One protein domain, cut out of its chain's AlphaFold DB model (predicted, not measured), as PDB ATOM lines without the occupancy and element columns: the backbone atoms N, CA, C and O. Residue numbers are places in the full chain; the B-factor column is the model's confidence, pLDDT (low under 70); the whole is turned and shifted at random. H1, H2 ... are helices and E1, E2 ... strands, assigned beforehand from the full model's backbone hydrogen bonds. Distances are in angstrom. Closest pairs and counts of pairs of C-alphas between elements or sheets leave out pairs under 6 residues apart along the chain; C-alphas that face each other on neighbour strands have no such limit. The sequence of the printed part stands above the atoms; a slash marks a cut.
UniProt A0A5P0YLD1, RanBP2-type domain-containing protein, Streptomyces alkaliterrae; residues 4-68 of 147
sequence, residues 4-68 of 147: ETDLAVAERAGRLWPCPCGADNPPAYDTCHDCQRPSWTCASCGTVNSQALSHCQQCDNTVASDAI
ATOM      1  N   GLU A   4      -1.128  25.867 -39.232       93.75
ATOM      2  CA  GLU A   4      -1.471  25.989 -37.812       93.75
ATOM      3  C   GLU A   4      -0.242  26.306 -36.953       93.75
ATOM      4  O   GLU A   4      -0.329  27.042 -35.970       93.75
ATOM      5  N   THR A   5       0.923  25.771 -37.335       94.06
ATOM      6  CA  THR A   5       2.189  26.070 -36.658       94.06
ATOM      7  C   THR A   5       2.572  27.533 -36.873       94.06
ATOM      8  O   THR A   5       2.945  28.216 -35.918       94.06
ATOM      9  N   ASP A   6       2.448  28.021 -38.107       92.75
ATOM     10  CA  ASP A   6       2.774  29.401 -38.470       92.75
ATOM     11  C   ASP A   6       1.793  30.396 -37.862       92.75
ATOM     12  O   ASP A   6       2.207  31.445 -37.365       92.75
ATOM     13  N   LEU A   7       0.511  30.033 -37.811       93.94
ATOM     14  CA  LEU A   7      -0.535  30.819 -37.173       93.94
ATOM     15  C   LEU A   7      -0.248  30.988 -35.679       93.94
ATOM     16  O   LEU A   7      -0.187  32.112 -35.193       93.94
ATOM     17  N   ALA A   8       0.054  29.901 -34.965       94.56
ATOM     18  CA  ALA A   8       0.384  29.955 -33.541       94.56
ATOM     19  C   ALA A   8       1.698  30.712 -33.245       94.56
ATOM     20  O   ALA A   8       1.893  31.263 -32.157       94.56
ATOM     21  N   VAL A   9       2.659  30.721 -34.175       95.06
ATOM     22  CA  VAL A   9       3.873  31.549 -34.063       95.06
ATOM     23  C   VAL A   9       3.538  33.025 -34.276       95.06
ATOM     24  O   VAL A   9       3.970  33.864 -33.484       95.06
ATOM     25  N   ALA A  10       2.756  33.342 -35.305       92.12
ATOM     26  CA  ALA A  10       2.359  34.705 -35.633       92.12
ATOM     27  C   ALA A  10       1.451  35.326 -34.561       92.12
ATOM     28  O   ALA A  10       1.645  36.490 -34.213       92.12
ATOM     29  N   GLU A  11       0.535  34.545 -33.986       93.88
ATOM     30  CA  GLU A  11      -0.334  34.945 -32.875       93.88
ATOM     31  C   GLU A  11       0.494  35.359 -31.657       93.88
ATOM     32  O   GLU A  11       0.364  36.476 -31.158       93.88
ATOM     33  N   ARG A  12       1.443  34.510 -31.240       95.12
ATOM     34  CA  ARG A  12       2.360  34.825 -30.134       95.12
ATOM     35  C   ARG A  12       3.220  36.059 -30.405       95.12
ATOM     36  O   ARG A  12       3.611  36.743 -29.464       95.12
ATOM     37  N   ALA A  13       3.534  36.325 -31.670       91.25
ATOM     38  CA  ALA A  13       4.294  37.497 -32.085       91.25
ATOM     39  C   ALA A  13       3.428  38.757 -32.281       91.25
ATOM     40  O   ALA A  13       3.994  39.824 -32.519       91.25
ATOM     41  N   GLY A  14       2.094  38.651 -32.221       90.00
ATOM     42  CA  GLY A  14       1.174  39.750 -32.528       90.00
ATOM     43  C   GLY A  14       1.275  40.231 -33.978       90.00
ATOM     44  O   GLY A  14       1.175  41.427 -34.236       90.00
ATOM     45  N   ARG A  15       1.556  39.322 -34.921       90.25
ATOM     46  CA  ARG A  15       1.779  39.634 -36.348       90.25
ATOM     47  C   ARG A  15       0.753  38.998 -37.280       90.25
ATOM     48  O   ARG A  15       1.016  38.863 -38.472       90.25
ATOM     49  N   LEU A  16      -0.373  38.562 -36.729       94.00
ATOM     50  CA  LEU A  16      -1.493  38.090 -37.530       94.00
ATOM     51  C   LEU A  16      -2.038  39.232 -38.378       94.00
ATOM     52  O   LEU A  16      -2.070  40.379 -37.929       94.00
ATOM     53  N   TRP A  17      -2.489  38.896 -39.580       92.69
ATOM     54  CA  TRP A  17      -3.285  39.807 -40.381       92.69
ATOM     55  C   TRP A  17      -4.713  39.255 -40.516       92.69
ATOM     56  O   TRP A  17      -4.896  38.115 -40.962       92.69
ATOM     57  N   PRO A  18      -5.730  40.035 -40.113       91.25
ATOM     58  CA  PRO A  18      -7.117  39.613 -40.191       91.25
ATOM     59  C   PRO A  18      -7.638  39.757 -41.621       91.25
ATOM     60  O   PRO A  18      -7.415  40.760 -42.308       91.25
ATOM     61  N   CYS A  19      -8.388  38.758 -42.066       89.25
ATOM     62  CA  CYS A  19      -9.121  38.779 -43.320       89.25
ATOM     63  C   CYS A  19     -10.590  39.167 -43.070       89.25
ATOM     64  O   CYS A  19     -11.189  38.694 -42.102       89.25
ATOM     65  N   PRO A  20     -11.244  39.937 -43.961       87.75
ATOM     66  CA  PRO A  20     -12.671  40.252 -43.844       87.75
ATOM     67  C   PRO A  20     -13.613  39.041 -43.796       87.75
ATOM     68  O   PRO A  20     -14.765  39.194 -43.403       87.75
ATOM     69  N   CYS A  21     -13.160  37.846 -44.199       88.44
ATOM     70  CA  CYS A  21     -13.938  36.616 -44.036       88.44
ATOM     71  C   CYS A  21     -13.981  36.104 -42.583       88.44
ATOM     72  O   CYS A  21     -14.679  35.132 -42.314       88.44
ATOM     73  N   GLY A  22     -13.241  36.739 -41.665       90.81
ATOM     74  CA  GLY A  22     -13.153  36.382 -40.248       90.81
ATOM     75  C   GLY A  22     -11.957  35.501 -39.881       90.81
ATOM     76  O   GLY A  22     -11.802  35.181 -38.708       90.81
ATOM     77  N   ALA A  23     -11.122  35.113 -40.848       92.50
ATOM     78  CA  ALA A  23      -9.924  34.313 -40.601       92.50
ATOM     79  C   ALA A  23      -8.712  35.196 -40.282       92.50
ATOM     80  O   ALA A  23      -8.494  36.208 -40.951       92.50
ATOM     81  N   ASP A  24      -7.884  34.766 -39.335       94.62
ATOM     82  CA  ASP A  24      -6.554  35.329 -39.102       94.62
ATOM     83  C   ASP A  24      -5.505  34.523 -39.852       94.62
ATOM     84  O   ASP A  24      -5.598  33.300 -39.928       94.62
ATOM     85  N   ASN A  25      -4.499  35.203 -40.394       94.94
ATOM     86  CA  ASN A  25      -3.492  34.577 -41.239       94.94
ATOM     87  C   ASN A  25      -2.073  34.939 -40.774       94.94
ATOM     88  O   ASN A  25      -1.839  36.051 -40.280       94.94
ATOM     89  N   PRO A  26      -1.090  34.037 -40.944       95.25
ATOM     90  CA  PRO A  26       0.306  34.355 -40.697       95.25
ATOM     91  C   PRO A  26       0.836  35.333 -41.760       95.25
ATOM     92  O   PRO A  26       0.446  35.251 -42.925       95.25
ATOM     93  N   PRO A  27       1.815  36.192 -41.426       92.62
ATOM     94  CA  PRO A  27       2.387  37.157 -42.368       92.62
ATOM     95  C   PRO A  27       3.241  36.506 -43.468       92.62
ATOM     96  O   PRO A  27       3.645  37.177 -44.408       92.62
ATOM     97  N   ALA A  28       3.550  35.211 -43.348       90.62
ATOM     98  CA  ALA A  28       4.247  34.452 -44.385       90.62
ATOM     99  C   ALA A  28       3.344  34.084 -45.577       90.62
ATOM    100  O   ALA A  28       3.853  33.621 -46.593       90.62
ATOM    101  N   TYR A  29       2.026  34.259 -45.442       90.62
ATOM    102  CA  TYR A  29       1.038  33.926 -46.462       90.62
ATOM    103  C   TYR A  29       0.609  35.197 -47.188       90.62
ATOM    104  O   TYR A  29       0.215  36.175 -46.554       90.62
ATOM    105  N   ASP A  30       0.681  35.159 -48.515       88.44
ATOM    106  CA  ASP A  30       0.277  36.239 -49.412       88.44
ATOM    107  C   ASP A  30      -1.231  36.228 -49.717       88.44
ATOM    108  O   ASP A  30      -1.776  37.251 -50.136       88.44
ATOM    109  N   THR A  31      -1.926  35.126 -49.422       91.44
ATOM    110  CA  THR A  31      -3.385  34.996 -49.508       91.44
ATOM    111  C   THR A  31      -3.995  34.436 -48.223       91.44
ATOM    112  O   THR A  31      -3.346  33.763 -47.421       91.44
ATOM    113  N   CYS A  32      -5.281  34.717 -48.010       92.56
ATOM    114  CA  CYS A  32      -6.043  34.162 -46.901       92.56
ATOM    115  C   CYS A  32      -6.189  32.648 -47.078       92.56
ATOM    116  O   CYS A  32      -6.682  32.202 -48.111       92.56
ATOM    117  N   HIS A  33      -5.884  31.870 -46.042       94.06
ATOM    118  CA  HIS A  33      -5.999  30.413 -46.086       94.06
ATOM    119  C   HIS A  33      -7.420  29.942 -46.443       94.06
ATOM    120  O   HIS A  33      -7.588  29.090 -47.312       94.06
ATOM    121  N   ASP A  34      -8.440  30.568 -45.848       92.94
ATOM    122  CA  ASP A  34      -9.835  30.149 -46.022       92.94
ATOM    123  C   ASP A  34     -10.468  30.628 -47.336       92.94
ATOM    124  O   ASP A  34     -11.051  29.839 -48.077       92.94
ATOM    125  N   CYS A  35     -10.388  31.930 -47.634       90.31
ATOM    126  CA  CYS A  35     -11.108  32.531 -48.767       90.31
ATOM    127  C   CYS A  35     -10.216  32.943 -49.941       90.31
ATOM    128  O   CYS A  35     -10.721  33.513 -50.906       90.31
ATOM    129  N   GLN A  36      -8.905  32.696 -49.855       92.50
ATOM    130  CA  GLN A  36      -7.917  32.977 -50.905       92.50
ATOM    131  C   GLN A  36      -7.813  34.454 -51.320       92.50
ATOM    132  O   GLN A  36      -7.168  34.779 -52.312       92.50
ATOM    133  N   ARG A  37      -8.404  35.376 -50.545       86.56
ATOM    134  CA  ARG A  37      -8.250  36.816 -50.775       86.56
ATOM    135  C   ARG A  37      -6.785  37.232 -50.619       86.56
ATOM    136  O   ARG A  37      -6.184  36.832 -49.619       86.56
ATOM    137  N   PRO A  38      -6.235  38.054 -51.524       88.69
ATOM    138  CA  PRO A  38      -4.856  38.504 -51.415       88.69
ATOM    139  C   PRO A  38      -4.620  39.412 -50.207       88.69
ATOM    140  O   PRO A  38      -5.542  39.972 -49.597       88.69
ATOM    141  N   SER A  39      -3.345  39.582 -49.897       89.69
ATOM    142  CA  SER A  39      -2.823  40.524 -48.918       89.69
ATOM    143  C   SER A  39      -1.819  41.474 -49.576       89.69
ATOM    144  O   SER A  39      -1.357  41.242 -50.691       89.69
ATOM    145  N   TRP A  40      -1.466  42.550 -48.880       88.50
ATOM    146  CA  TRP A  40      -0.367  43.437 -49.254       88.50
ATOM    147  C   TRP A  40       0.494  43.753 -48.033       88.50
ATOM    148  O   TRP A  40       0.010  43.835 -46.903       88.50
ATOM    149  N   THR A  41       1.791  43.952 -48.257       90.25
ATOM    150  CA  THR A  41       2.740  44.310 -47.195       90.25
ATOM    151  C   THR A  41       2.961  45.814 -47.181       90.25
ATOM    152  O   THR A  41       3.338  46.409 -48.189       90.25
ATOM    153  N   CYS A  42       2.763  46.449 -46.028       87.81
ATOM    154  CA  CYS A  42       3.001  47.876 -45.876       87.81
ATOM    155  C   CYS A  42       4.483  48.207 -46.045       87.81
ATOM    156  O   CYS A  42       5.315  47.785 -45.245       87.81
ATOM    157  N   ALA A  43       4.807  49.037 -47.037       87.44
ATOM    158  CA  ALA A  43       6.182  49.450 -47.308       87.44
ATOM    159  C   ALA A  43       6.827  50.232 -46.148       87.44
ATOM    160  O   ALA A  43       8.047  50.236 -46.017       87.44
ATOM    161  N   SER A  44       6.027  50.884 -45.295       90.50
ATOM    162  CA  SER A  44       6.557  51.683 -44.186       90.50
ATOM    163  C   SER A  44       6.882  50.872 -42.935       90.50
ATOM    164  O   SER A  44       7.825  51.229 -42.234       90.50
ATOM    165  N   CYS A  45       6.093  49.847 -42.598       89.75
ATOM    166  CA  CYS A  45       6.249  49.114 -41.334       89.75
ATOM    167  C   CYS A  45       6.358  47.591 -41.492       89.75
ATOM    168  O   CYS A  45       6.600  46.897 -40.508       89.75
ATOM    169  N   GLY A  46       6.177  47.058 -42.702       88.50
ATOM    170  CA  GLY A  46       6.230  45.624 -42.987       88.50
ATOM    171  C   GLY A  46       5.011  44.826 -42.514       88.50
ATOM    172  O   GLY A  46       5.008  43.607 -42.645       88.50
ATOM    173  N   THR A  47       3.978  45.473 -41.963       91.19
ATOM    174  CA  THR A  47       2.726  44.794 -41.591       91.19
ATOM    175  C   THR A  47       2.015  44.287 -42.840       91.19
ATOM    176  O   THR A  47       1.809  45.055 -43.782       91.19
ATOM    177  N   VAL A  48       1.608  43.019 -42.830       91.81
ATOM    178  CA  VAL A  48       0.745  42.428 -43.859       91.81
ATOM    179  C   VAL A  48      -0.703  42.806 -43.555       91.81
ATOM    180  O   VAL A  48      -1.126  42.750 -42.406       91.81
ATOM    181  N   ASN A  49      -1.450  43.238 -44.564       88.88
ATOM    182  CA  ASN A  49      -2.844  43.657 -44.446       88.88
ATOM    183  C   ASN A  49      -3.662  42.942 -45.518       88.88
ATOM    184  O   ASN A  49      -3.140  42.591 -46.575       88.88
ATOM    185  N   SER A  50      -4.961  42.773 -45.288       87.62
ATOM    186  CA  SER A  50      -5.849  42.298 -46.347       87.62
ATOM    187  C   SER A  50      -5.894  43.294 -47.509       87.62
ATOM    188  O   SER A  50      -5.984  44.502 -47.295       87.62
ATOM    189  N   GLN A  51      -5.953  42.778 -48.737       83.75
ATOM    190  CA  GLN A  51      -6.232  43.560 -49.941       83.75
ATOM    191  C   GLN A  51      -7.604  44.262 -49.914       83.75
ATOM    192  O   GLN A  51      -7.861  45.167 -50.684       83.75
ATOM    193  N   ALA A  52      -8.495  43.944 -48.975       79.56
ATOM    194  CA  ALA A  52      -9.705  44.747 -48.788       79.56
ATOM    195  C   ALA A  52      -9.456  46.115 -48.114       79.56
ATOM    196  O   ALA A  52     -10.395  46.896 -47.967       79.56
ATOM    197  N   LEU A  53      -8.236  46.391 -47.643       81.62
ATOM    198  CA  LEU A  53      -7.894  47.598 -46.893       81.62
ATOM    199  C   LEU A  53      -6.945  48.482 -47.690       81.62
ATOM    200  O   LEU A  53      -5.925  48.014 -48.186       81.62
ATOM    201  N   SER A  54      -7.249  49.778 -47.726       83.19
ATOM    202  CA  SER A  54      -6.412  50.802 -48.359       83.19
ATOM    203  C   SER A  54      -5.411  51.477 -47.425       83.19
ATOM    204  O   SER A  54      -4.574  52.259 -47.873       83.19
ATOM    205  N   HIS A  55      -5.467  51.167 -46.132       88.12
ATOM    206  CA  HIS A  55      -4.575  51.689 -45.104       88.12
ATOM    207  C   HIS A  55      -3.998  50.547 -44.273       88.12
ATOM    208  O   HIS A  55      -4.618  49.496 -44.092       88.12
ATOM    209  N   CYS A  56      -2.785  50.752 -43.769       89.00
ATOM    210  CA  CYS A  56      -2.136  49.791 -42.899       89.00
ATOM    211  C   CYS A  56      -2.783  49.814 -41.514       89.00
ATOM    212  O   CYS A  56      -2.807  50.852 -40.862       89.00
ATOM    213  N   GLN A  57      -3.194  48.655 -41.003       88.38
ATOM    214  CA  GLN A  57      -3.820  48.550 -39.680       88.38
ATOM    215  C   GLN A  57      -2.891  48.948 -38.521       88.38
ATOM    216  O   GLN A  57      -3.368  49.262 -37.435       88.38
ATOM    217  N   GLN A  58      -1.571  48.937 -38.740       89.94
ATOM    218  CA  GLN A  58      -0.580  49.233 -37.703       89.94
ATOM    219  C   GLN A  58      -0.108  50.690 -37.694       89.94
ATOM    220  O   GLN A  58       0.132  51.248 -36.627       89.94
ATOM    221  N   CYS A  59       0.117  51.285 -38.867       90.69
ATOM    222  CA  CYS A  59       0.732  52.615 -38.978       90.69
ATOM    223  C   CYS A  59      -0.104  53.620 -39.772       90.69
ATOM    224  O   CYS A  59       0.366  54.728 -40.003       90.69
ATOM    225  N   ASP A  60      -1.301  53.221 -40.209       90.12
ATOM    226  CA  ASP A  60      -2.265  54.034 -40.959       90.12
ATOM    227  C   ASP A  60      -1.756  54.587 -42.302       90.12
ATOM    228  O   ASP A  60      -2.441  55.338 -42.991       90.12
ATOM    229  N   ASN A  61      -0.559  54.178 -42.738       86.81
ATOM    230  CA  ASN A  61      -0.059  54.532 -44.058       86.81
ATOM    231  C   ASN A  61      -0.959  53.939 -45.137       86.81
ATOM    232  O   ASN A  61      -1.250  52.738 -45.135       86.81
ATOM    233  N   THR A  62      -1.337  54.782 -46.088       83.38
ATOM    234  CA  THR A  62      -2.103  54.378 -47.259       83.38
ATOM    235  C   THR A  62      -1.196  53.698 -48.267       83.38
ATOM    236  O   THR A  62      -0.110  54.195 -48.576       83.38
ATOM    237  N   VAL A  63      -1.650  52.579 -48.804       73.38
ATOM    238  CA  VAL A  63      -1.026  51.966 -49.975       73.38
ATOM    239  C   VAL A  63      -1.639  52.579 -51.238       73.38
ATOM    240  O   VAL A  63      -2.793  53.006 -51.226       73.38
ATOM    241  N   ALA A  64      -0.853  52.695 -52.311       66.06
ATOM    242  CA  ALA A  64      -1.374  53.144 -53.601       66.06
ATOM    243  C   ALA A  64      -2.471  52.178 -54.082       66.06
ATOM    244  O   ALA A  64      -2.327  50.971 -53.888       66.06
ATOM    245  N   SER A  65      -3.528  52.706 -54.710       59.62
ATOM    246  CA  SER A  65      -4.640  51.935 -55.300       59.62
ATOM    247  C   SER A  65      -4.142  50.723 -56.084       59.62
ATOM    248  O   SER A  65      -4.521  49.595 -55.787       59.62
ATOM    249  N   ASP A  66      -3.137  50.953 -56.928       57.53
ATOM    250  CA  ASP A  66      -2.551  49.974 -57.843       57.53
ATOM    251  C   ASP A  66      -1.929  48.757 -57.122       57.53
ATOM    252  O   ASP A  66      -1.772  47.687 -57.705       57.53
ATOM    253  N   ALA A  67      -1.570  48.894 -55.839       58.16
ATOM    254  CA  ALA A  67      -1.013  47.823 -55.005       58.16
ATOM    255  C   ALA A  67      -2.073  47.088 -54.157       58.16
ATOM    256  O   ALA A  67      -1.772  46.055 -53.559       58.16
ATOM    257  N   ILE A  68      -3.317  47.578 -54.140       57.19
ATOM    258  CA  ILE A  68      -4.493  46.916 -53.551       57.19
ATOM    259  C   ILE A  68      -5.174  46.020 -54.602       57.19
ATOM    260  O   ILE A  68      -6.188  45.407 -54.320       57.19
TER     261      ILE A  68
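What this domain is: This is residues 4 to 68 of the 147 residues of the protein "RanBP2-type domain-containing protein" of Streptomyces alkaliterrae (UniProt A0A5P0YLD1). This domain has little regular structure: the short helix H1 sits at one end, loops fold between it and the small hairpin E1 and E2 near the middle, and the looping stretch 51 to 68 makes the other end. The printed part has 65 residues, 15 of them in the named elements H1, E1, E2, in that order; the class is mixed. It is compact, with a radius of gyration of the C-alphas of 11.1 A and spans of 32 by 23 by 16 A.

How they stand to each other: In H1, residues 4 to 12, every O i to N i+4 pair is within hydrogen-bond range. Residues 17 to 18 pair with 24 to 25, antiparallel. E1, residues 39 to 41, and E2, residues 48 to 50, form an antiparallel hairpin at 148 degrees; N 40 and O 49 are 2.8 A apart, within hydrogen-bond range. H1 and E2 are apart.

Where its parts are: H1 begins at C-alpha 4 (-1.471, 25.989, -37.812) and measures 12.3 A. E1 measures 6.9 A. E2 measures 7.0 A and ends at C-alpha 50 (-5.849, 42.298, -46.347).

The domain as a whole: The C-alphas farthest apart, of Thr 5 and Ser 65, are 32.6 A apart. The printed part has no cut. The link H1 to E1 is long, 26 residues. Residues 64 to 68 have pLDDT under 70.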